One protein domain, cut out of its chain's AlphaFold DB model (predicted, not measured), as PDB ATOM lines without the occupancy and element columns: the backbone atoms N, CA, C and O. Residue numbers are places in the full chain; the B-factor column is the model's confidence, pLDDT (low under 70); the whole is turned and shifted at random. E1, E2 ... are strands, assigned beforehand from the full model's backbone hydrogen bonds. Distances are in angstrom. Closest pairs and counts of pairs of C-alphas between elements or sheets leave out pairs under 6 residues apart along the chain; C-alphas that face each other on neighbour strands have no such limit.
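This is residues 269 to 446 of the 476 residues of the protein "PEP-CTERM domain-containing protein" of Massilia sp. Root418 (UniProt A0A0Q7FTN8). This is a long, rod-shaped sandwich of two twisted six-stranded sheets face to face, with the strands of both running nearly along its length. Both edges of the sandwich are drawn close, E10 beside E11 and the short E3 beside the short E4, and the chain changes sheet seven times. The printed part has 178 residues with twelve named strands, E1 to E12 in order, and no named helix; the class is all strand. The sheet orders are E4 E5 E6 E1 E8 E11 and E3 E2 E7 E12 E9 E10, both antiparallel. The whole is compact, with a radius of gyration of the C-alphas of 18.3 A, and its outline is a rod spanning 63 by 30 by 24 A.

Find C-alpha 269 at (32.269, 66.567, -39.052); from there E1, residues 269 to 283, runs 44.2 A to C-alpha 283 at (25.566, 27.461, -19.625). E2, residues 294 to 308, comes back over 35.6 A and bends by 71 degrees at residue 298. Next come E3, residues 314 to 317, E4, 323 to 327, E5, 330 to 336, and E6, 341 to 347. Then read the long strands E7, residues 351 to 363, 39.1 A, and E8, 367 to 380, 42.1 A. E9, residues 387 to 398, spans 35.6 A, E10, 403 to 412, 30.5 A, and E11, 416 to 427, 35.8 A. E12, residues 433 to 445, runs 39.4 A to C-alpha 445 at (34.472, 62.848, -44.619).

Look first at E1, an inner strand: N 271 is 2.8 A from O 378 of E8, and N 272 is 2.9 A from O 343 of E6. E4, E5 and E6 form a meander, each strand the antiparallel neighbour of the one before; N 325 and O 332 are 2.8 A apart, N 333 and O 344 2.9 A. At the other edge, N 373 of E8 is 2.8 A from O 422 of E11. In the second sheet, E12 has N 439 2.8 A from O 357 of E7 and N 438 2.8 A from O 394 of E9. The hairpins E2 and E3, and E9 and E10, bring N 307 and O 315 to 2.9 A and N 395 and O 406 to 2.7 A; N 304 of E2 is 2.8 A from O 356 of E7. The parts of the sheets that face each other are 9.0 A centre to centre. Between the sheets, the closest C-alphas of E1 and E12 are those of Ala 270 and Ala 443, 5.3 A apart; for E10 and E11 they are Ala 406 and Gly 424, 5.7 A.

The C-alphas of Gln 287 and Arg 328, the two farthest apart, are 64.5 A from each other. The printed part has no cut, and no link is long. The mean pLDDT of the printed part is 91.4; residue 384 is the one printed residue under 70.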
ATOM      1  N   ASN A 269      31.788  67.244 -40.253       91.12
ATOM      2  CA  ASN A 269      32.269  66.567 -39.052       91.12
ATOM      3  C   ASN A 269      31.677  65.157 -38.983       91.12
ATOM      4  O   ASN A 269      30.473  64.993 -39.155       91.12
ATOM      5  N   ALA A 270      32.509  64.161 -38.714       90.62
ATOM      6  CA  ALA A 270      32.111  62.792 -38.438       90.62
ATOM      7  C   ALA A 270      32.826  62.333 -37.166       90.62
ATOM      8  O   ALA A 270      34.056  62.363 -37.109       90.62
ATOM      9  N   SER A 271      32.072  61.878 -36.168       92.19
ATOM     10  CA  SER A 271      32.617  61.318 -34.935       92.19
ATOM     11  C   SER A 271      31.949  60.002 -34.562       92.19
ATOM     12  O   SER A 271      30.735  59.816 -34.681       92.19
ATOM     13  N   LEU A 272      32.770  59.075 -34.089       91.00
ATOM     14  CA  LEU A 272      32.369  57.761 -33.617       91.00
ATOM     15  C   LEU A 272      33.044  57.514 -32.271       91.00
ATOM     16  O   LEU A 272      34.267  57.563 -32.172       91.00
ATOM     17  N   ASN A 273      32.241  57.229 -31.256       93.12
ATOM     18  CA  ASN A 273      32.702  56.807 -29.948       93.12
ATOM     19  C   ASN A 273      32.114  55.425 -29.657       93.12
ATOM     20  O   ASN A 273      30.901  55.250 -29.663       93.12
ATOM     21  N   ILE A 274      32.969  54.437 -29.453       90.56
ATOM     22  CA  ILE A 274      32.617  53.100 -28.997       90.56
ATOM     23  C   ILE A 274      33.035  53.052 -27.533       90.56
ATOM     24  O   ILE A 274      34.215  53.225 -27.229       90.56
ATOM     25  N   GLY A 275      32.057  52.879 -26.648       88.00
ATOM     26  CA  GLY A 275      32.271  52.808 -25.210       88.00
ATOM     27  C   GLY A 275      32.660  51.407 -24.752       88.00
ATOM     28  O   GLY A 275      33.099  50.569 -25.543       88.00
ATOM     29  N   SER A 276      32.446  51.155 -23.459       82.19
ATOM     30  CA  SER A 276      32.650  49.840 -22.867       82.19
ATOM     31  C   SER A 276      31.769  48.792 -23.538       82.19
ATOM     32  O   SER A 276      30.625  49.047 -23.931       82.19
ATOM     33  N   TRP A 277      32.308  47.589 -23.621       89.75
ATOM     34  CA  TRP A 277      31.584  46.409 -24.042       89.75
ATOM     35  C   TRP A 277      31.389  45.484 -22.848       89.75
ATOM     36  O   TRP A 277      32.189  45.446 -21.913       89.75
ATOM     37  N   GLU A 278      30.290  44.756 -22.889       93.88
ATOM     38  CA  GLU A 278      29.871  43.810 -21.873       93.88
ATOM     39  C   GLU A 278      29.720  42.440 -22.520       93.88
ATOM     40  O   GLU A 278      29.498  42.319 -23.730       93.88
ATOM     41  N   TYR A 279      29.832  41.393 -21.710       95.31
ATOM     42  CA  TYR A 279      29.525  40.047 -22.153       95.31
ATOM     43  C   TYR A 279      28.682  39.317 -21.116       95.31
ATOM     44  O   TYR A 279      28.822  39.519 -19.909       95.31
ATOM     45  N   ARG A 280      27.809  38.441 -21.608       95.94
ATOM     46  CA  ARG A 280      27.009  37.524 -20.802       95.94
ATOM     47  C   ARG A 280      27.341  36.100 -21.207       95.94
ATOM     48  O   ARG A 280      27.397  35.801 -22.397       95.94
ATOM     49  N   LEU A 281      27.535  35.239 -20.215       96.69
ATOM     50  CA  LEU A 281      27.747  33.811 -20.416       96.69
ATOM     51  C   LEU A 281      26.510  33.033 -19.973       96.69
ATOM     52  O   LEU A 281      25.935  33.332 -18.924       96.69
ATOM     53  N   ILE A 282      26.107  32.048 -20.771       95.06
ATOM     54  CA  ILE A 282      25.017  31.122 -20.463       95.06
ATOM     55  C   ILE A 282      25.545  29.702 -20.631       95.06
ATOM     56  O   ILE A 282      26.110  29.358 -21.668       95.06
ATOM     57  N   ASP A 283      25.334  28.897 -19.597       95.75
ATOM     58  CA  ASP A 283      25.566  27.461 -19.625       95.75
ATOM     59  C   ASP A 283      24.419  26.773 -20.377       95.75
ATOM     60  O   ASP A 283      23.260  26.841 -19.954       95.75
ATOM     61  N   LEU A 284      24.729  26.155 -21.514       91.31
ATOM     62  CA  LEU A 284      23.757  25.425 -22.325       91.31
ATOM     63  C   LEU A 284      23.579  23.975 -21.861       91.31
ATOM     64  O   LEU A 284      22.602  23.335 -22.252       91.31
ATOM     65  N   ALA A 285      24.481  23.455 -21.026       94.00
ATOM     66  CA  ALA A 285      24.450  22.089 -20.521       94.00
ATOM     67  C   ALA A 285      24.720  22.044 -19.005       94.00
ATOM     68  O   ALA A 285      25.618  21.328 -18.570       94.00
ATOM     69  N   PRO A 286      23.869  22.662 -18.159       95.38
ATOM     70  CA  PRO A 286      24.136  22.853 -16.725       95.38
ATOM     71  C   PRO A 286      24.278  21.573 -15.884       95.38
ATOM     72  O   PRO A 286      24.497  21.637 -14.676       95.38
ATOM     73  N   GLN A 287      24.108  20.399 -16.496       96.56
ATOM     74  CA  GLN A 287      24.278  19.088 -15.876       96.56
ATOM     75  C   GLN A 287      25.645  18.447 -16.181       96.56
ATOM     76  O   GLN A 287      25.936  17.388 -15.628       96.56
ATOM     77  N   ASP A 288      26.473  19.042 -17.048       96.69
ATOM     78  CA  ASP A 288      27.789  18.500 -17.418       96.69
ATOM     79  C   ASP A 288      28.889  18.809 -16.380       96.69
ATOM     80  O   ASP A 288      29.963  18.206 -16.399       96.69
ATOM     81  N   GLY A 289      28.595  19.697 -15.423       96.62
ATOM     82  CA  GLY A 289      29.510  20.100 -14.358       96.62
ATOM     83  C   GLY A 289      30.592  21.092 -14.798       96.62
ATOM     84  O   GLY A 289      31.516  21.347 -14.021       96.62
ATOM     85  N   ILE A 290      30.497  21.656 -16.004       97.12
ATOM     86  CA  ILE A 290      31.431  22.634 -16.560       97.12
ATOM     87  C   ILE A 290      30.793  24.021 -16.476       97.12
ATOM     88  O   ILE A 290      29.890  24.362 -17.226       97.12
ATOM     89  N   ALA A 291      31.292  24.866 -15.573       97.19
ATOM     90  CA  ALA A 291      30.821  26.245 -15.499       97.19
ATOM     91  C   ALA A 291      31.219  27.033 -16.765       97.19
ATOM     92  O   ALA A 291      32.363  26.911 -17.217       97.19
ATOM     93  N   PRO A 292      30.334  27.902 -17.287       97.75
ATOM     94  CA  PRO A 292      30.632  28.699 -18.463       97.75
ATOM     95  C   PRO A 292      31.726  29.718 -18.135       97.75
ATOM     96  O   PRO A 292      31.611  30.507 -17.192       97.75
ATOM     97  N   LEU A 293      32.799  29.710 -18.920       97.44
ATOM     98  CA  LEU A 293      33.974  30.542 -18.702       97.44
ATOM     99  C   LEU A 293      34.458  31.145 -20.019       97.44
ATOM    100  O   LEU A 293      34.592  30.451 -21.027       97.44
ATOM    101  N   LEU A 294      34.784  32.436 -19.967       96.69
ATOM    102  CA  LEU A 294      35.470  33.161 -21.026       96.69
ATOM    103  C   LEU A 294      36.835  33.605 -20.510       96.69
ATOM    104  O   LEU A 294      36.920  34.369 -19.549       96.69
ATOM    105  N   ASN A 295      37.900  33.149 -21.167       95.81
ATOM    106  CA  ASN A 295      39.266  33.544 -20.835       95.81
ATOM    107  C   ASN A 295      39.862  34.385 -21.959       95.81
ATOM    108  O   ASN A 295      39.964  33.930 -23.096       95.81
ATOM    109  N   TYR A 296      40.320  35.592 -21.636       92.56
ATOM    110  CA  TYR A 296      41.090  36.408 -22.574       92.56
ATOM    111  C   TYR A 296      42.488  35.834 -22.759       92.56
ATOM    112  O   TYR A 296      43.148  35.464 -21.786       92.56
ATOM    113  N   THR A 297      42.976  35.802 -23.998       88.81
ATOM    114  CA  THR A 297      44.376  35.458 -24.259       88.81
ATOM    115  C   THR A 297      45.259  36.667 -23.925       88.81
ATOM    116  O   THR A 297      45.086  37.725 -24.537       88.81
ATOM    117  N   PRO A 298      46.214  36.570 -22.978       74.06
ATOM    118  CA  PRO A 298      47.122  37.673 -22.670       74.06
ATOM    119  C   PRO A 298      47.902  38.112 -23.915       74.06
ATOM    120  O   PRO A 298      48.452  37.275 -24.628       74.06
ATOM    121  N   GLY A 299      47.936  39.417 -24.197       77.56
ATOM    122  CA  GLY A 299      48.546  39.948 -25.425       77.56
ATOM    123  C   GLY A 299      47.764  39.643 -26.710       77.56
ATOM    124  O   GLY A 299      48.189  40.047 -27.786       77.56
ATOM    125  N   GLY A 300      46.607  38.986 -26.612       75.38
ATOM    126  CA  GLY A 300      45.706  38.701 -27.727       75.38
ATOM    127  C   GLY A 300      44.821  39.881 -28.124       75.38
ATOM    128  O   GLY A 300      43.814  39.675 -28.795       75.38
ATOM    129  N   ALA A 301      45.163  41.094 -27.683       82.56
ATOM    130  CA  ALA A 301      44.504  42.311 -28.119       82.56
ATOM    131  C   ALA A 301      45.351  43.002 -29.194       82.56
ATOM    132  O   ALA A 301      46.502  43.354 -28.935       82.56
ATOM    133  N   SER A 302      44.786  43.213 -30.382       89.19
ATOM    134  CA  SER A 302      45.411  44.010 -31.445       89.19
ATOM    135  C   SER A 302      44.665  45.331 -31.563       89.19
ATOM    136  O   SER A 302      43.461  45.342 -31.807       89.19
ATOM    137  N   LEU A 303      45.366  46.447 -31.362       90.50
ATOM    138  CA  LEU A 303      44.790  47.790 -31.409       90.50
ATOM    139  C   LEU A 303      45.452  48.546 -32.554       90.50
ATOM    140  O   LEU A 303      46.641  48.831 -32.491       90.50
ATOM    141  N   THR A 304      44.711  48.869 -33.607       91.38
ATOM    142  CA  THR A 304      45.233  49.630 -34.747       91.38
ATOM    143  C   THR A 304      44.434  50.902 -34.943       91.38
ATOM    144  O   THR A 304      43.252  50.840 -35.252       91.38
ATOM    145  N   SER A 305      45.097  52.052 -34.862       87.44
ATOM    146  CA  SER A 305      44.541  53.349 -35.257       87.44
ATOM    147  C   SER A 305      45.122  53.759 -36.608       87.44
ATOM    148  O   SER A 305      46.299  53.519 -36.890       87.44
ATOM    149  N   SER A 306      44.324  54.362 -37.489       87.12
ATOM    150  CA  SER A 306      44.807  54.854 -38.785       87.12
ATOM    151  C   SER A 306      44.125  56.143 -39.222       87.12
ATOM    152  O   SER A 306      42.913  56.285 -39.088       87.12
ATOM    153  N   ILE A 307      44.902  57.065 -39.795       86.00
ATOM    154  CA  ILE A 307      44.401  58.281 -40.440       86.00
ATOM    155  C   ILE A 307      44.897  58.323 -41.881       86.00
ATOM    156  O   ILE A 307      46.104  58.263 -42.115       86.00
ATOM    157  N   TYR A 308      43.975  58.487 -42.827       87.50
ATOM    158  CA  TYR A 308      44.266  58.645 -44.253       87.50
ATOM    159  C   TYR A 308      43.894  60.056 -44.699       87.50
ATOM    160  O   TYR A 308      42.734  60.457 -44.591       87.50
ATOM    161  N   TYR A 309      44.876  60.801 -45.203       84.56
ATOM    162  CA  TYR A 309      44.709  62.191 -45.655       84.56
ATOM    163  C   TYR A 309      45.024  62.391 -47.148       84.56
ATOM    164  O   TYR A 309      44.709  63.441 -47.714       84.56
ATOM    165  N   THR A 310      45.583  61.366 -47.800       77.94
ATOM    166  CA  THR A 310      45.582  61.143 -49.254       77.94
ATOM    167  C   THR A 310      45.449  59.628 -49.508       77.94
ATOM    168  O   THR A 310      45.617  58.851 -48.568       77.94
ATOM    169  N   PRO A 311      45.176  59.158 -50.742       77.44
ATOM    170  CA  PRO A 311      45.132  57.720 -51.035       77.44
ATOM    171  C   PRO A 311      46.427  56.956 -50.712       77.44
ATOM    172  O   PRO A 311      46.374  55.742 -50.542       77.44
ATOM    173  N   ASN A 312      47.569  57.649 -50.632       80.25
ATOM    174  CA  ASN A 312      48.885  57.032 -50.444       80.25
ATOM    175  C   ASN A 312      49.528  57.356 -49.089       80.25
ATOM    176  O   ASN A 312      50.491  56.692 -48.715       80.25
ATOM    177  N   ASP A 313      49.016  58.349 -48.356       83.81
ATOM    178  CA  ASP A 313      49.606  58.783 -47.095       83.81
ATOM    179  C   ASP A 313      48.742  58.369 -45.900       83.81
ATOM    180  O   ASP A 313      47.564  58.732 -45.793       83.81
ATOM    181  N   GLN A 314      49.365  57.639 -44.973       90.19
ATOM    182  CA  GLN A 314      48.729  57.088 -43.783       90.19
ATOM    183  C   GLN A 314      49.576  57.370 -42.539       90.19
ATOM    184  O   GLN A 314      50.778  57.104 -42.521       90.19
ATOM    185  N   LEU A 315      48.939  57.852 -41.471       86.62
ATOM    186  CA  LEU A 315      49.468  57.706 -40.114       86.62
ATOM    187  C   LEU A 315      48.860  56.442 -39.517       86.62
ATOM    188  O   LEU A 315      47.640  56.295 -39.532       86.62
ATOM    189  N   LYS A 316      49.693  55.529 -39.019       91.50
ATOM    190  CA  LYS A 316      49.260  54.261 -38.426       91.50
ATOM    191  C   LYS A 316      49.968  54.055 -37.095       91.50
ATOM    192  O   LYS A 316      51.183  54.206 -37.034       91.50
ATOM    193  N   ASP A 317      49.210  53.665 -36.081       91.38
ATOM    194  CA  ASP A 317      49.741  53.177 -34.811       91.38
ATOM    195  C   ASP A 317      49.116  51.822 -34.474       91.38
ATOM    196  O   ASP A 317      47.932  51.605 -34.735       91.38
ATOM    197  N   THR A 318      49.920  50.911 -33.926       89.50
ATOM    198  CA  THR A 318      49.495  49.560 -33.519       89.50
ATOM    199  C   THR A 318      49.639  49.319 -32.012       89.50
ATOM    200  O   THR A 318      49.493  48.191 -31.551       89.50
ATOM    201  N   ALA A 319      50.004  50.352 -31.250       83.38
ATOM    202  CA  ALA A 319      50.222  50.284 -29.810       83.38
ATOM    203  C   ALA A 319      49.014  50.802 -29.007       83.38
ATOM    204  O   ALA A 319      49.061  50.823 -27.779       83.38
ATOM    205  N   GLY A 320      47.942  51.230 -29.685       83.38
ATOM    206  CA  GLY A 320      46.787  51.868 -29.051       83.38
ATOM    207  C   GLY A 320      47.074  53.296 -28.576       83.38
ATOM    208  O   GLY A 320      46.360  53.825 -27.725       83.38
ATOM    209  N   LEU A 321      48.128  53.933 -29.094       87.06
ATOM    210  CA  LEU A 321      48.431  55.324 -28.790       87.06
ATOM    211  C   LEU A 321      47.505  56.248 -29.594       87.06
ATOM    212  O   LEU A 321      47.190  55.963 -30.754       87.06
ATOM    213  N   PRO A 322      47.080  57.383 -29.012       91.00
ATOM    214  CA  PRO A 322      46.310  58.370 -29.749       91.00
ATOM    215  C   PRO A 322      47.143  58.915 -30.912       91.00
ATOM    216  O   PRO A 322      48.240  59.439 -30.712       91.00
ATOM    217  N   ILE A 323      46.593  58.850 -32.122       92.81
ATOM    218  CA  ILE A 323      47.152  59.518 -33.299       92.81
ATOM    219  C   ILE A 323      46.254  60.677 -33.708       92.81
ATOM    220  O   ILE A 323      45.027  60.612 -33.621       92.81
ATOM    221  N   SER A 324      46.873  61.758 -34.173       93.44
ATOM    222  CA  SER A 324      46.159  62.910 -34.708       93.44
ATOM    223  C   SER A 324      46.875  63.473 -35.929       93.44
ATOM    224  O   SER A 324      48.096  63.388 -36.059       93.44
ATOM    225  N   TYR A 325      46.092  64.038 -36.838       93.00
ATOM    226  CA  TYR A 325      46.543  64.723 -38.039       93.00
ATOM    227  C   TYR A 325      45.815  66.056 -38.131       93.00
ATOM    228  O   TYR A 325      44.603  66.120 -37.931       93.00
ATOM    229  N   SER A 326      46.531  67.122 -38.471       93.00
ATOM    230  CA  SER A 326      45.926  68.425 -38.718       93.00
ATOM    231  C   SER A 326      46.642  69.122 -39.862       93.00
ATOM    232  O   SER A 326      47.872  69.156 -39.903       93.00
ATOM    233  N   ASP A 327      45.876  69.727 -40.761       90.31
ATOM    234  CA  ASP A 327      46.390  70.635 -41.777       90.31
ATOM    235  C   ASP A 327      45.417  71.800 -42.014       90.31
ATOM    236  O   ASP A 327      44.462  72.004 -41.268       90.31
ATOM    237  N   ARG A 328      45.663  72.601 -43.055       87.62
ATOM    238  CA  ARG A 328      44.798  73.744 -43.392       87.62
ATOM    239  C   ARG A 328      43.397  73.354 -43.890       87.62
ATOM    240  O   ARG A 328      42.574  74.242 -44.076       87.62
ATOM    241  N   TYR A 329      43.155  72.076 -44.180       87.62
ATOM    242  CA  TYR A 329      41.906  71.560 -44.740       87.62
ATOM    243  C   TYR A 329      41.117  70.703 -43.749       87.62
ATOM    244  O   TYR A 329      39.987  70.316 -44.054       87.62
ATOM    245  N   GLY A 330      41.677  70.356 -42.592       90.44
ATOM    246  CA  GLY A 330      40.957  69.572 -41.602       90.44
ATOM    247  C   GLY A 330      41.807  69.010 -40.474       90.44
ATOM    248  O   GLY A 330      43.016  69.228 -40.384       90.44
ATOM    249  N   HIS A 331      41.125  68.257 -39.624       92.75
ATOM    250  CA  HIS A 331      41.660  67.549 -38.479       92.75
ATOM    251  C   HIS A 331      41.067  66.140 -38.415       92.75
ATOM    252  O   HIS A 331      39.875  65.955 -38.654       92.75
ATOM    253  N   ALA A 332      41.883  65.146 -38.084       94.44
ATOM    254  CA  ALA A 332      41.421  63.803 -37.760       94.44
ATOM    255  C   ALA A 332      42.167  63.267 -36.547       94.44
ATOM    256  O   ALA A 332      43.350  63.552 -36.352       94.44
ATOM    257  N   SER A 333      41.477  62.454 -35.761       94.81
ATOM    258  CA  SER A 333      42.029  61.789 -34.589       94.81
ATOM    259  C   SER A 333      41.492  60.371 -34.486       94.81
ATOM    260  O   SER A 333      40.316  60.129 -34.765       94.81
ATOM    261  N   ALA A 334      42.342  59.449 -34.053       94.69
ATOM    262  CA  ALA A 334      41.959  58.079 -33.752       94.69
ATOM    263  C   ALA A 334      42.640  57.635 -32.454       94.69
ATOM    264  O   ALA A 334      43.855  57.776 -32.299       94.69
ATOM    265  N   LEU A 335      41.840  57.115 -31.530       94.00
ATOM    266  CA  LEU A 335      42.279  56.455 -30.311       94.00
ATOM    267  C   LEU A 335      41.548  55.118 -30.221       94.00
ATOM    268  O   LEU A 335      40.320  55.084 -30.240       94.00
ATOM    269  N   VAL A 336      42.304  54.034 -30.114       91.88
ATOM    270  CA  VAL A 336      41.781  52.682 -29.907       91.88
ATOM    271  C   VAL A 336      42.418  52.146 -28.635       91.88
ATOM    272  O   VAL A 336      43.641  52.059 -28.554       91.88
ATOM    273  N   THR A 337      41.602  51.807 -27.644       91.62
ATOM    274  CA  THR A 337      42.038  51.222 -26.372       91.62
ATOM    275  C   THR A 337      41.390  49.854 -26.187       91.62
ATOM    276  O   THR A 337      40.595  49.405 -27.009       91.62
ATOM    277  N   THR A 338      41.712  49.163 -25.097       87.94
ATOM    278  CA  THR A 338      41.004  47.933 -24.711       87.94
ATOM    279  C   THR A 338      39.567  48.193 -24.249       87.94
ATOM    280  O   THR A 338      38.735  47.287 -24.290       87.94
ATOM    281  N   GLU A 339      39.274  49.417 -23.811       88.38
ATOM    282  CA  GLU A 339      37.968  49.819 -23.281       88.38
ATOM    283  C   GLU A 339      37.029  50.353 -24.365       88.38
ATOM    284  O   GLU A 339      35.825  50.391 -24.136       88.38
ATOM    285  N   GLY A 340      37.554  50.754 -25.528       91.69
ATOM    286  CA  GLY A 340      36.738  51.301 -26.605       91.69
ATOM    287  C   GLY A 340      37.536  52.030 -27.685       91.69
ATOM    288  O   GLY A 340      38.744  51.848 -27.851       91.69
ATOM    289  N   MET A 341      36.846  52.880 -28.441       95.06
ATOM    290  CA  MET A 341      37.406  53.575 -29.598       95.06
ATOM    291  C   MET A 341      36.816  54.976 -29.746       95.06
ATOM    292  O   MET A 341      35.607  55.145 -29.706       95.06
ATOM    293  N   ALA A 342      37.652  55.979 -29.999       96.06
ATOM    294  CA  ALA A 342      37.219  57.334 -30.319       96.06
ATOM    295  C   ALA A 342      37.847  57.782 -31.643       96.06
ATOM    296  O   ALA A 342      39.060  57.983 -31.739       96.06
ATOM    297  N   LEU A 343      37.013  57.939 -32.670       95.81
ATOM    298  CA  LEU A 343      37.403  58.405 -33.998       95.81
ATOM    299  C   LEU A 343      36.720  59.735 -34.303       95.81
ATOM    300  O   LEU A 343      35.525  59.904 -34.056       95.81
ATOM    301  N   SER A 344      37.462  60.666 -34.891       96.06
ATOM    302  CA  SER A 344      36.912  61.925 -35.386       96.06
ATOM    303  C   SER A 344      37.584  62.329 -36.688       96.06
ATOM    304  O   SER A 344      38.780  62.109 -36.890       96.06
ATOM    305  N   SER A 345      36.809  62.901 -37.599       94.12
ATOM    306  CA  SER A 345      37.287  63.504 -38.835       94.12
ATOM    307  C   SER A 345      36.462  64.742 -39.141       94.12
ATOM    308  O   SER A 345      35.251  64.674 -39.326       94.12
ATOM    309  N   GLN A 346      37.143  65.876 -39.238       92.44
ATOM    310  CA  GLN A 346      36.574  67.148 -39.641       92.44
ATOM    311  C   GLN A 346      37.374  67.680 -40.823       92.44
ATOM    312  O   GLN A 346      38.564  67.955 -40.687       92.44
ATOM    313  N   SER A 347      36.768  67.828 -41.999       89.25
ATOM    314  CA  SER A 347      37.529  68.286 -43.163       89.25
ATOM    315  C   SER A 347      36.684  68.926 -44.255       89.25
ATOM    316  O   SER A 347      35.496  68.659 -44.407       89.25
ATOM    317  N   SER A 348      37.347  69.762 -45.053       85.75
ATOM    318  CA  SER A 348      36.888  70.229 -46.357       85.75
ATOM    319  C   SER A 348      37.437  69.401 -47.527       85.75
ATOM    320  O   SER A 348      37.326  69.829 -48.674       85.75
ATOM    321  N   ARG A 349      38.107  68.272 -47.266       86.62
ATOM    322  CA  ARG A 349      38.608  67.309 -48.262       86.62
ATOM    323  C   ARG A 349      38.389  65.880 -47.767       86.62
ATOM    324  O   ARG A 349      37.782  65.680 -46.723       86.62
ATOM    325  N   GLN A 350      38.856  64.891 -48.530       89.25
ATOM    326  CA  GLN A 350      38.851  63.508 -48.063       89.25
ATOM    327  C   GLN A 350      39.745  63.358 -46.828       89.25
ATOM    328  O   GLN A 350      40.940  63.650 -46.886       89.25
ATOM    329  N   LEU A 351      39.151  62.887 -45.739       92.12
ATOM    330  CA  LEU A 351      39.838  62.542 -44.508       92.12
ATOM    331  C   LEU A 351      39.106  61.369 -43.845       92.12
ATOM    332  O   LEU A 351      37.877  61.371 -43.743       92.12
ATOM    333  N   LEU A 352      39.864  60.354 -43.444       94.19
ATOM    334  CA  LEU A 352      39.357  59.138 -42.809       94.19
ATOM    335  C   LEU A 352      40.133  58.897 -41.518       94.19
ATOM    336  O   LEU A 352      41.356  58.762 -41.564       94.19
ATOM    337  N   ALA A 353      39.416  58.774 -40.405       94.25
ATOM    338  CA  ALA A 353      39.901  58.150 -39.182       94.25
ATOM    339  C   ALA A 353      39.309  56.740 -39.077       94.25
ATOM    340  O   ALA A 353      38.100  56.557 -39.226       94.25
ATOM    341  N   SER A 354      40.157  55.747 -38.836       96.75
ATOM    342  CA  SER A 354      39.790  54.337 -38.705       96.75
ATOM    343  C   SER A 354      40.419  53.744 -37.452       96.75
ATOM    344  O   SER A 354      41.524  54.136 -37.064       96.75
ATOM    345  N   GLY A 355      39.737  52.778 -36.853       94.81
ATOM    346  CA  GLY A 355      40.247  51.998 -35.739       94.81
ATOM    347  C   GLY A 355      39.845  50.534 -35.864       94.81
ATOM    348  O   GLY A 355      38.752  50.227 -36.333       94.81
ATOM    349  N   ILE A 356      40.730  49.637 -35.444       95.88
ATOM    350  CA  ILE A 356      40.480  48.198 -35.341       95.88
ATOM    351  C   ILE A 356      40.905  47.753 -33.946       95.88
ATOM    352  O   ILE A 356      42.045  47.985 -33.550       95.88
ATOM    353  N   GLN A 357      39.997  47.110 -33.224       94.62
ATOM    354  CA  GLN A 357      40.254  46.451 -31.952       94.62
ATOM    355  C   GLN A 357      39.914  44.973 -32.104       94.62
ATOM    356  O   GLN A 357      38.760  44.627 -32.333       94.62
ATOM    357  N   GLU A 358      40.902  44.101 -31.963       95.19
ATOM    358  CA  GLU A 358      40.694  42.655 -31.944       95.19
ATOM    359  C   GLU A 358      40.960  42.121 -30.546       95.19
ATOM    360  O   GLU A 358      41.910  42.555 -29.902       95.19
ATOM    361  N   LEU A 359      40.132  41.190 -30.083       93.94
ATOM    362  CA  LEU A 359      40.251  40.504 -28.806       93.94
ATOM    363  C   LEU A 359      40.173  39.000 -29.046       93.94
ATOM    364  O   LEU A 359      39.169  38.495 -29.550       93.94
ATOM    365  N   LEU A 360      41.225  38.287 -28.657       95.50
ATOM    366  CA  LEU A 360      41.260  36.828 -28.645       95.50
ATOM    367  C   LEU A 360      40.778  36.289 -27.295       95.50
ATOM    368  O   LEU A 360      41.196  36.762 -26.232       95.50
ATOM    369  N   PHE A 361      39.920  35.276 -27.339       96.12
ATOM    370  CA  PHE A 361      39.381  34.627 -26.149       96.12
ATOM    371  C   PHE A 361      39.204  33.124 -26.359       96.12
ATOM    372  O   PHE A 361      39.234  32.636 -27.484       96.12
ATOM    373  N   THR A 362      38.996  32.380 -25.279       97.00
ATOM    374  CA  THR A 362      38.534  30.990 -25.323       97.00
ATOM    375  C   THR A 362      37.248  30.829 -24.524       97.00
ATOM    376  O   THR A 362      37.022  31.560 -23.558       97.00
ATOM    377  N   LEU A 363      36.410  29.883 -24.945       97.69
ATOM    378  CA  LEU A 363      35.188  29.466 -24.262       97.69
ATOM    379  C   LEU A 363      35.309  28.005 -23.830       97.69
ATOM    380  O   LEU A 363      35.857  27.181 -24.566       97.69
ATOM    381  N   THR A 364      34.766  27.681 -22.663       97.75
ATOM    382  CA  THR A 364      34.480  26.293 -22.261       97.75
ATOM    383  C   THR A 364      33.446  25.644 -23.184       97.75
ATOM    384  O   THR A 364      32.722  26.377 -23.851       97.75
ATOM    385  N   PRO A 365      33.341  24.302 -23.238       96.62
ATOM    386  CA  PRO A 365      32.229  23.613 -23.898       96.62
ATOM    387  C   PRO A 365      30.850  24.121 -23.458       96.62
ATOM    388  O   PRO A 365      30.710  24.718 -22.389       96.62
ATOM    389  N   ASN A 366      29.846  23.886 -24.297       94.69
ATOM    390  CA  ASN A 366      28.425  24.160 -24.090       94.69
ATOM    391  C   ASN A 366      28.144  25.572 -23.560       94.69
ATOM    392  O   ASN A 366      27.257  25.781 -22.736       94.69
ATOM    393  N   THR A 367      28.916  26.560 -24.007       95.88
ATOM    394  CA  THR A 367      28.868  27.926 -23.486       95.88
ATOM    395  C   THR A 367      28.407  28.878 -24.578       95.88
ATOM    396  O   THR A 367      29.047  29.040 -25.618       95.88
ATOM    397  N   LEU A 368      27.308  29.577 -24.315       94.44
ATOM    398  CA  LEU A 368      26.901  30.726 -25.110       94.44
ATOM    399  C   LEU A 368      27.545  31.982 -24.530       94.44
ATOM    400  O   LEU A 368      27.423  32.249 -23.336       94.44
ATOM    401  N   VAL A 369      28.191  32.771 -25.387       95.50
ATOM    402  CA  VAL A 369      28.610  34.140 -25.077       95.50
ATOM    403  C   VAL A 369      27.820  35.127 -25.926       95.50
ATOM    404  O   VAL A 369      27.749  35.007 -27.147       95.50
ATOM    405  N   GLU A 370      27.242  36.126 -25.273       93.94
ATOM    406  CA  GLU A 370      26.646  37.288 -25.921       93.94
ATOM    407  C   GLU A 370      27.509  38.508 -25.616       93.94
ATOM    408  O   GLU A 370      27.642  38.889 -24.455       93.94
ATOM    409  N   PHE A 371      28.070  39.127 -26.651       94.62
ATOM    410  CA  PHE A 371      28.759  40.407 -26.546       94.62
ATOM    411  C   PHE A 371      27.790  41.544 -26.849       94.62
ATOM    412  O   PHE A 371      27.013  41.465 -27.801       94.62
ATOM    413  N   THR A 372      27.862  42.608 -26.056       93.44
ATOM    414  CA  THR A 372      27.119  43.852 -26.264       93.44
ATOM    415  C   THR A 372      28.095  45.019 -26.231       93.44
ATOM    416  O   THR A 372      28.856  45.171 -25.281       93.44
ATOM    417  N   VAL A 373      28.080  45.853 -27.263       94.12
ATOM    418  CA  VAL A 373      28.950  47.024 -27.395       94.12
ATOM    419  C   VAL A 373      28.069  48.252 -27.520       94.12
ATOM    420  O   VAL A 373      27.226  48.321 -28.415       94.12
ATOM    421  N   LEU A 374      28.265  49.224 -26.639       94.50
ATOM    422  CA  LEU A 374      27.555  50.497 -26.690       94.50
ATOM    423  C   LEU A 374      28.411  51.543 -27.394       94.50
ATOM    424  O   LEU A 374      29.636  51.552 -27.279       94.50
ATOM    425  N   GLY A 375      27.770  52.458 -28.107       95.06
ATOM    426  CA  GLY A 375      28.478  53.582 -28.687       95.06
ATOM    427  C   GLY A 375      27.566  54.720 -29.096       95.06
ATOM    428  O   GLY A 375      26.343  54.638 -29.028       95.06
ATOM    429  N   HIS A 376      28.204  55.796 -29.520       95.38
ATOM    430  CA  HIS A 376      27.591  57.012 -30.000       95.38
ATOM    431  C   HIS A 376      28.212  57.390 -31.334       95.38
ATOM    432  O   HIS A 376      29.427  57.292 -31.534       95.38
ATOM    433  N   THR A 377      27.391  57.862 -32.258       95.94
ATOM    434  CA  THR A 377      27.898  58.447 -33.484       95.94
ATOM    435  C   THR A 377      27.176  59.728 -33.836       95.94
ATOM    436  O   THR A 377      25.962  59.832 -33.697       95.94
ATOM    437  N   GLU A 378      27.944  60.689 -34.327       96.44
ATOM    438  CA  GLU A 378      27.455  61.969 -34.803       96.44
ATOM    439  C   GLU A 378      28.062  62.250 -36.176       96.44
ATOM    440  O   GLU A 378      29.251  62.038 -36.426       96.44
ATOM    441  N   LEU A 379      27.220  62.731 -37.077       95.56
ATOM    442  CA  LEU A 379      27.594  63.179 -38.400       95.56
ATOM    443  C   LEU A 379      26.959  64.550 -38.626       95.56
ATOM    444  O   LEU A 379      25.756  64.727 -38.467       95.56
ATOM    445  N   LYS A 380      27.752  65.528 -39.043       94.44
ATOM    446  CA  LYS A 380      27.274  66.840 -39.465       94.44
ATOM    447  C   LYS A 380      27.792  67.127 -40.862       94.44
ATOM    448  O   LYS A 380      28.987  67.341 -41.068       94.44
ATOM    449  N   VAL A 381      26.871  67.145 -41.815       90.38
ATOM    450  CA  VAL A 381      27.143  67.424 -43.222       90.38
ATOM    451  C   VAL A 381      26.387  68.683 -43.643       90.38
ATOM    452  O   VAL A 381      25.160  68.739 -43.570       90.38
ATOM    453  N   ASP A 382      27.128  69.694 -44.090       85.62
ATOM    454  CA  ASP A 382      26.574  70.988 -44.516       85.62
ATOM    455  C   ASP A 382      26.102  70.992 -45.989       85.62
ATOM    456  O   ASP A 382      25.328  71.855 -46.401       85.62
ATOM    457  N   LYS A 383      26.586  70.054 -46.815       79.94
ATOM    458  CA  LYS A 383      26.273  69.920 -48.252       79.94
ATOM    459  C   LYS A 383      26.088  68.438 -48.609       79.94
ATOM    460  O   LYS A 383      26.620  67.601 -47.895       79.94
ATOM    461  N   PRO A 384      25.393  68.079 -49.706       64.12
ATOM    462  CA  PRO A 384      25.307  66.692 -50.161       64.12
ATOM    463  C   PRO A 384      26.688  66.196 -50.607       64.12
ATOM    464  O   PRO A 384      27.119  66.399 -51.742       64.12
ATOM    465  N   THR A 385      27.402  65.574 -49.682       73.19
ATOM    466  CA  THR A 385      28.700  64.942 -49.887       73.19
ATOM    467  C   THR A 385      28.666  63.521 -49.348       73.19
ATOM    468  O   THR A 385      27.731  63.114 -48.660       73.19
ATOM    469  N   TYR A 386      29.681  62.732 -49.695       85.31
ATOM    470  CA  TYR A 386      29.826  61.389 -49.160       85.31
ATOM    471  C   TYR A 386      30.517  61.498 -47.798       85.31
ATOM    472  O   TYR A 386      31.731  61.632 -47.723       85.31
ATOM    473  N   ALA A 387      29.753  61.516 -46.714       91.38
ATOM    474  CA  ALA A 387      30.292  61.445 -45.363       91.38
ATOM    475  C   ALA A 387      29.510  60.391 -44.591       91.38
ATOM    476  O   ALA A 387      28.301  60.248 -44.781       91.38
ATOM    477  N   TYR A 388      30.210  59.611 -43.779       94.50
ATOM    478  CA  TYR A 388      29.573  58.589 -42.973       94.50
ATOM    479  C   TYR A 388      30.396  58.255 -41.744       94.50
ATOM    480  O   TYR A 388      31.621  58.390 -41.714       94.50
ATOM    481  N   THR A 389      29.703  57.745 -40.746       95.81
ATOM    482  CA  THR A 389      30.303  56.982 -39.664       95.81
ATOM    483  C   THR A 389      29.793  55.561 -39.761       95.81
ATOM    484  O   THR A 389      28.655  55.309 -40.161       95.81
ATOM    485  N   ARG A 390      30.663  54.609 -39.464       95.31
ATOM    486  CA  ARG A 390      30.357  53.195 -39.631       95.31
ATOM    487  C   ARG A 390      31.176  52.406 -38.640       95.31
ATOM    488  O   ARG A 390      32.386  52.608 -38.552       95.31
ATOM    489  N   THR A 391      30.519  51.506 -37.929       95.06
ATOM    490  CA  THR A 391      31.193  50.548 -37.060       95.06
ATOM    491  C   THR A 391      30.670  49.147 -37.311       95.06
ATOM    492  O   THR A 391      29.478  48.970 -37.556       95.06
ATOM    493  N   PHE A 392      31.565  48.168 -37.260       94.31
ATOM    494  CA  PHE A 392      31.268  46.749 -37.374       94.31
ATOM    495  C   PHE A 392      31.786  46.023 -36.148       94.31
ATOM    496  O   PHE A 392      32.903  46.275 -35.706       94.31
ATOM    497  N   MET A 393      31.005  45.065 -35.678       94.88
ATOM    498  CA  MET A 393      31.461  44.005 -34.804       94.88
ATOM    499  C   MET A 393      31.428  42.702 -35.587       94.88
ATOM    500  O   MET A 393      30.389  42.329 -36.125       94.88
ATOM    501  N   ASN A 394      32.558  42.007 -35.639       94.38
ATOM    502  CA  ASN A 394      32.667  40.659 -36.171       94.38
ATOM    503  C   ASN A 394      33.133  39.734 -35.056       94.38
ATOM    504  O   ASN A 394      34.141  39.984 -34.402       94.38
ATOM    505  N   LEU A 395      32.410  38.648 -34.868       94.19
ATOM    506  CA  LEU A 395      32.713  37.590 -33.932       94.19
ATOM    507  C   LEU A 395      32.995  36.331 -34.740       94.19
ATOM    508  O   LEU A 395      32.234  35.982 -35.640       94.19
ATOM    509  N   THR A 396      34.082  35.643 -34.436       93.75
ATOM    510  CA  THR A 396      34.378  34.320 -34.990       93.75
ATOM    511  C   THR A 396      34.729  33.400 -33.843       93.75
ATOM    512  O   THR A 396      35.461  33.803 -32.948       93.75
ATOM    513  N   LEU A 397      34.219  32.177 -33.866       92.75
ATOM    514  CA  LEU A 397      34.553  31.114 -32.938       92.75
ATOM    515  C   LEU A 397      35.019  29.911 -33.752       92.75
ATOM    516  O   LEU A 397      34.308  29.449 -34.644       92.75
ATOM    517  N   LEU A 398      36.228  29.448 -33.471       91.38
ATOM    518  CA  LEU A 398      36.852  28.289 -34.081       91.38
ATOM    519  C   LEU A 398      36.913  27.177 -33.041       91.38
ATOM    520  O   LEU A 398      37.469  27.364 -31.956       91.38
ATOM    521  N   SER A 399      36.364  26.029 -33.395       87.94
ATOM    522  CA  SER A 399      36.497  24.783 -32.654       87.94
ATOM    523  C   SER A 399      37.149  23.728 -33.557       87.94
ATOM    524  O   SER A 399      37.433  24.020 -34.726       87.94
ATOM    525  N   ASP A 400      37.413  22.526 -33.044       82.50
ATOM    526  CA  ASP A 400      37.958  21.453 -33.881       82.50
ATOM    527  C   ASP A 400      36.945  21.048 -34.955       82.50
ATOM    528  O   ASP A 400      37.339  20.726 -36.073       82.50
ATOM    529  N   HIS A 401      35.646  21.149 -34.657       76.44
ATOM    530  CA  HIS A 401      34.564  20.716 -35.538       76.44
ATOM    531  C   HIS A 401      33.971  21.818 -36.413       76.44
ATOM    532  O   HIS A 401      33.500  21.538 -37.512       76.44
ATOM    533  N   ALA A 402      33.985  23.075 -35.971       76.25
ATOM    534  CA  ALA A 402      33.149  24.109 -36.563       76.25
ATOM    535  C   ALA A 402      33.799  25.495 -36.585       76.25
ATOM    536  O   ALA A 402      34.597  25.871 -35.727       76.25
ATOM    537  N   ILE A 403      33.360  26.310 -37.547       84.38
ATOM    538  CA  ILE A 403      33.494  27.766 -37.472       84.38
ATOM    539  C   ILE A 403      32.100  28.347 -37.302       84.38
ATOM    540  O   ILE A 403      31.275  28.218 -38.207       84.38
ATOM    541  N   SER A 404      31.879  29.017 -36.174       84.19
ATOM    542  CA  SER A 404      30.725  29.883 -35.951       84.19
ATOM    543  C   SER A 404      31.144  31.338 -36.127       84.19
ATOM    544  O   SER A 404      32.265  31.723 -35.794       84.19
ATOM    545  N   SER A 405      30.270  32.167 -36.682       88.69
ATOM    546  CA  SER A 405      30.544  33.595 -36.825       88.69
ATOM    547  C   SER A 405      29.280  34.413 -36.687       88.69
ATOM    548  O   SER A 405      28.264  34.035 -37.266       88.69
ATOM    549  N   ALA A 406      29.388  35.560 -36.023       87.00
ATOM    550  CA  ALA A 406      28.333  36.555 -35.952       87.00
ATOM    551  C   ALA A 406      28.849  37.935 -36.343       87.00
ATOM    552  O   ALA A 406      30.025  38.241 -36.170       87.00
ATOM    553  N   SER A 407      27.982  38.777 -36.899       89.81
ATOM    554  CA  SER A 407      28.337  40.171 -37.160       89.81
ATOM    555  C   SER A 407      27.148  41.091 -36.974       89.81
ATOM    556  O   SER A 407      26.025  40.704 -37.293       89.81
ATOM    557  N   ASP A 408      27.432  42.306 -36.524       88.25
ATOM    558  CA  ASP A 408      26.476  43.402 -36.396       88.25
ATOM    559  C   ASP A 408      27.174  44.711 -36.783       88.25
ATOM    560  O   ASP A 408      28.402  44.827 -36.696       88.25
ATOM    561  N   PHE A 409      26.427  45.688 -37.279       91.94
ATOM    562  CA  PHE A 409      26.996  46.962 -37.697       91.94
ATOM    563  C   PHE A 409      25.998  48.102 -37.579       91.94
ATOM    564  O   PHE A 409      24.784  47.920 -37.582       91.94
ATOM    565  N   THR A 410      26.529  49.315 -37.518       89.94
ATOM    566  CA  THR A 410      25.721  50.522 -37.621       89.94
ATOM    567  C   THR A 410      26.398  51.521 -38.543       89.94
ATOM    568  O   THR A 410      27.626  51.624 -38.578       89.94
ATOM    569  N   GLU A 411      25.597  52.250 -39.315       92.88
ATOM    570  CA  GLU A 411      26.084  53.266 -40.244       92.88
ATOM    571  C   GLU A 411      25.174  54.497 -40.254       92.88
ATOM    572  O   GLU A 411      23.958  54.375 -40.422       92.88
ATOM    573  N   LEU A 412      25.762  55.685 -40.114       92.31
ATOM    574  CA  LEU A 412      25.076  56.964 -40.268       92.31
ATOM    575  C   LEU A 412      25.633  57.678 -41.504       92.31
ATOM    576  O   LEU A 412      26.818  57.987 -41.561       92.31
ATOM    577  N   LYS A 413      24.774  57.923 -42.500       92.31
ATOM    578  CA  LYS A 413      25.098  58.607 -43.775       92.31
ATOM    579  C   LYS A 413      24.475  60.000 -43.904       92.31
ATOM    580  O   LYS A 413      24.699  60.690 -44.894       92.31
ATOM    581  N   GLN A 414      23.631  60.384 -42.951       91.38
ATOM    582  CA  GLN A 414      22.906  61.652 -42.949       91.38
ATOM    583  C   GLN A 414      23.227  62.430 -41.679       91.38
ATOM    584  O   GLN A 414      23.536  61.829 -40.652       91.38
ATOM    585  N   SER A 415      23.147  63.759 -41.756       94.06
ATOM    586  CA  SER A 415      23.386  64.623 -40.603       94.06
ATOM    587  C   SER A 415      22.477  64.243 -39.433       94.06
ATOM    588  O   SER A 415      21.262  64.152 -39.595       94.06
ATOM    589  N   GLY A 416      23.060  64.050 -38.260       94.50
ATOM    590  CA  GLY A 416      22.366  63.634 -37.054       94.50
ATOM    591  C   GLY A 416      23.329  63.060 -36.027       94.50
ATOM    592  O   GLY A 416      24.528  62.944 -36.266       94.50
ATOM    593  N   ALA A 417      22.783  62.678 -34.883       94.88
ATOM    594  CA  ALA A 417      23.494  61.930 -33.864       94.88
ATOM    595  C   ALA A 417      22.598  60.795 -33.378       94.88
ATOM    596  O   ALA A 417      21.375  60.955 -33.327       94.88
ATOM    597  N   ARG A 418      23.191  59.650 -33.048       92.81
ATOM    598  CA  ARG A 418      22.478  58.546 -32.409       92.81
ATOM    599  C   ARG A 418      23.404  57.709 -31.548       92.81
ATOM    600  O   ARG A 418      24.553  57.457 -31.915       92.81
ATOM    601  N   ASP A 419      22.845  57.217 -30.457       92.31
ATOM    602  CA  ASP A 419      23.414  56.091 -29.738       92.31
ATOM    603  C   ASP A 419      23.117  54.797 -30.500       92.31
ATOM    604  O   ASP A 419      22.161  54.701 -31.279       92.31
ATOM    605  N   PHE A 420      23.966  53.799 -30.309       89.88
ATOM    606  CA  PHE A 420      23.792  52.482 -30.891       89.88
ATOM    607  C   PHE A 420      24.256  51.392 -29.933       89.88
ATOM    608  O   PHE A 420      25.088  51.596 -29.048       89.88
ATOM    609  N   THR A 421      23.737  50.197 -30.180       90.31
ATOM    610  CA  THR A 421      24.173  48.960 -29.550       90.31
ATOM    611  C   THR A 421      24.511  47.982 -30.662       90.31
ATOM    612  O   THR A 421      23.677  47.767 -31.539       90.31
ATOM    613  N   LEU A 422      25.718  47.420 -30.639       91.44
ATOM    614  CA  LEU A 422      26.063  46.248 -31.439       91.44
ATOM    615  C   LEU A 422      25.969  45.019 -30.545       91.44
ATOM    616  O   LEU A 422      26.411  45.058 -29.396       91.44
ATOM    617  N   SER A 423      25.414  43.929 -31.059       91.25
ATOM    618  CA  SER A 423      25.312  42.677 -30.310       91.25
ATOM    619  C   SER A 423      25.645  41.471 -31.172       91.25
ATOM    620  O   SER A 423      25.434  41.470 -32.380       91.25
ATOM    621  N   GLY A 424      26.214  40.440 -30.562       89.75
ATOM    622  CA  GLY A 424      26.574  39.231 -31.282       89.75
ATOM    623  C   GLY A 424      26.685  38.053 -30.336       89.75
ATOM    624  O   GLY A 424      27.173  38.191 -29.214       89.75
ATOM    625  N   VAL A 425      26.209  36.904 -30.799       90.12
ATOM    626  CA  VAL A 425      26.140  35.675 -30.013       90.12
ATOM    627  C   VAL A 425      27.030  34.628 -30.662       90.12
ATOM    628  O   VAL A 425      26.982  34.426 -31.874       90.12
ATOM    629  N   LEU A 426      27.843  33.961 -29.853       91.94
ATOM    630  CA  LEU A 426      28.609  32.785 -30.243       91.94
ATOM    631  C   LEU A 426      28.306  31.650 -29.273       91.94
ATOM    632  O   LEU A 426      28.022  31.888 -28.101       91.94
ATOM    633  N   VAL A 427      28.401  30.418 -29.762       91.25
ATOM    634  CA  VAL A 427      28.166  29.212 -28.968       91.25
ATOM    635  C   VAL A 427      29.292  28.229 -29.202       91.25
ATOM    636  O   VAL A 427      29.499  27.792 -30.339       91.25
ATOM    637  N   SER A 428      30.011  27.888 -28.136       92.75
ATOM    638  CA  SER A 428      30.822  26.679 -28.114       92.75
ATOM    639  C   SER A 428      29.878  25.485 -28.016       92.75
ATOM    640  O   SER A 428      28.951  25.471 -27.204       92.75
ATOM    641  N   GLN A 429      30.062  24.526 -28.921       90.25
ATOM    642  CA  GLN A 429      29.267  23.300 -28.966       90.25
ATOM    643  C   GLN A 429      29.751  22.358 -27.850       90.25
ATOM    644  O   GLN A 429      30.081  22.804 -26.762       90.25
ATOM    645  N   ASP A 430      29.878  21.065 -28.097       92.19
ATOM    646  CA  ASP A 430      30.334  20.070 -27.123       92.19
ATOM    647  C   ASP A 430      31.838  20.142 -26.766       92.19
ATOM    648  O   ASP A 430      32.343  19.304 -26.022       92.19
ATOM    649  N   GLU A 431      32.558  21.169 -27.228       94.25
ATOM    650  CA  GLU A 431      33.997  21.338 -27.023       94.25
ATOM    651  C   GLU A 431      34.411  22.784 -26.713       94.25
ATOM    652  O   GLU A 431      33.691  23.747 -26.989       94.25
ATOM    653  N   ALA A 432      35.612  22.943 -26.150       95.81
ATOM    654  CA  ALA A 432      36.204  24.257 -25.945       95.81
ATOM    655  C   ALA A 432      36.542  24.895 -27.297       95.81
ATOM    656  O   ALA A 432      36.972  24.216 -28.227       95.81
ATOM    657  N   ALA A 433      36.391  26.212 -27.399       95.56
ATOM    658  CA  ALA A 433      36.582  26.911 -28.663       95.56
ATOM    659  C   ALA A 433      37.368  28.211 -28.482       95.56
ATOM    660  O   ALA A 433      37.285  28.866 -27.444       95.56
ATOM    661  N   THR A 434      38.139  28.592 -29.499       96.44
ATOM    662  CA  THR A 434      38.902  29.846 -29.531       96.44
ATOM    663  C   THR A 434      38.169  30.865 -30.381       96.44
ATOM    664  O   THR A 434      37.817  30.593 -31.524       96.44
ATOM    665  N   GLY A 435      37.937  32.050 -29.834       95.94
ATOM    666  CA  GLY A 435      37.211  33.116 -30.491       95.94
ATOM    667  C   GLY A 435      38.042  34.360 -30.761       95.94
ATOM    668  O   GLY A 435      39.079  34.613 -30.148       95.94
ATOM    669  N   THR A 436      37.552  35.155 -31.702       96.06
ATOM    670  CA  THR A 436      38.023  36.503 -31.997       96.06
ATOM    671  C   THR A 436      36.822  37.431 -32.051       96.06
ATOM    672  O   THR A 436      35.875  37.181 -32.798       96.06
ATOM    673  N   LEU A 437      36.874  38.510 -31.281       95.62
ATOM    674  CA  LEU A 437      35.997  39.665 -31.420       95.62
ATOM    675  C   LEU A 437      36.792  40.761 -32.123       95.62
ATOM    676  O   LEU A 437      37.872  41.112 -31.669       95.62
ATOM    677  N   SER A 438      36.277  41.288 -33.226       96.25
ATOM    678  CA  SER A 438      36.886  42.363 -34.009       96.25
ATOM    679  C   SER A 438      35.902  43.524 -34.122       96.25
ATOM    680  O   SER A 438      34.820  43.375 -34.692       96.25
ATOM    681  N   LEU A 439      36.269  44.672 -33.561       95.81
ATOM    682  CA  LEU A 439      35.551  45.935 -33.679       95.81
ATOM    683  C   LEU A 439      36.284  46.835 -34.660       95.81
ATOM    684  O   LEU A 439      37.459  47.145 -34.476       95.81
ATOM    685  N   ILE A 440      35.582  47.270 -35.699       96.50
ATOM    686  CA  ILE A 440      36.136  48.105 -36.762       96.50
ATOM    687  C   ILE A 440      35.300  49.370 -36.842       96.50
ATOM    688  O   ILE A 440      34.143  49.312 -37.247       96.50
ATOM    689  N   GLY A 441      35.889  50.509 -36.496       96.56
ATOM    690  CA  GLY A 441      35.257  51.818 -36.591       96.56
ATOM    691  C   GLY A 441      35.836  52.644 -37.733       96.56
ATOM    692  O   GLY A 441      37.023  52.571 -38.042       96.56
ATOM    693  N   SER A 442      35.002  53.482 -38.340       96.81
ATOM    694  CA  SER A 442      35.423  54.487 -39.314       96.81
ATOM    695  C   SER A 442      34.583  55.757 -39.195       96.81
ATOM    696  O   SER A 442      33.359  55.701 -39.064       96.81
ATOM    697  N   ALA A 443      35.255  56.904 -39.253       95.56
ATOM    698  CA  ALA A 443      34.660  58.227 -39.380       95.56
ATOM    699  C   ALA A 443      35.232  58.869 -40.642       95.56
ATOM    700  O   ALA A 443      36.444  59.075 -40.749       95.56
ATOM    701  N   VAL A 444      34.370  59.111 -41.629       93.94
ATOM    702  CA  VAL A 444      34.805  59.460 -42.979       93.94
ATOM    703  C   VAL A 444      34.107  60.703 -43.473       93.94
ATOM    704  O   VAL A 444      32.882  60.799 -43.478       93.94
ATOM    705  N   VAL A 445      34.916  61.628 -43.966       92.00
ATOM    706  CA  VAL A 445      34.472  62.848 -44.619       92.00
ATOM    707  C   VAL A 445      35.082  62.870 -46.011       92.00
ATOM    708  O   VAL A 445      36.301  62.803 -46.149       92.00
ATOM    709  N   TYR A 446      34.260  62.978 -47.052       86.56
ATOM    710  CA  TYR A 446      34.720  63.318 -48.394       86.56
ATOM    711  C   TYR A 446      34.167  64.683 -48.775       86.56
ATOM    712  O   TYR A 446      32.960  64.909 -48.755       86.56
TER     713      TYR A 446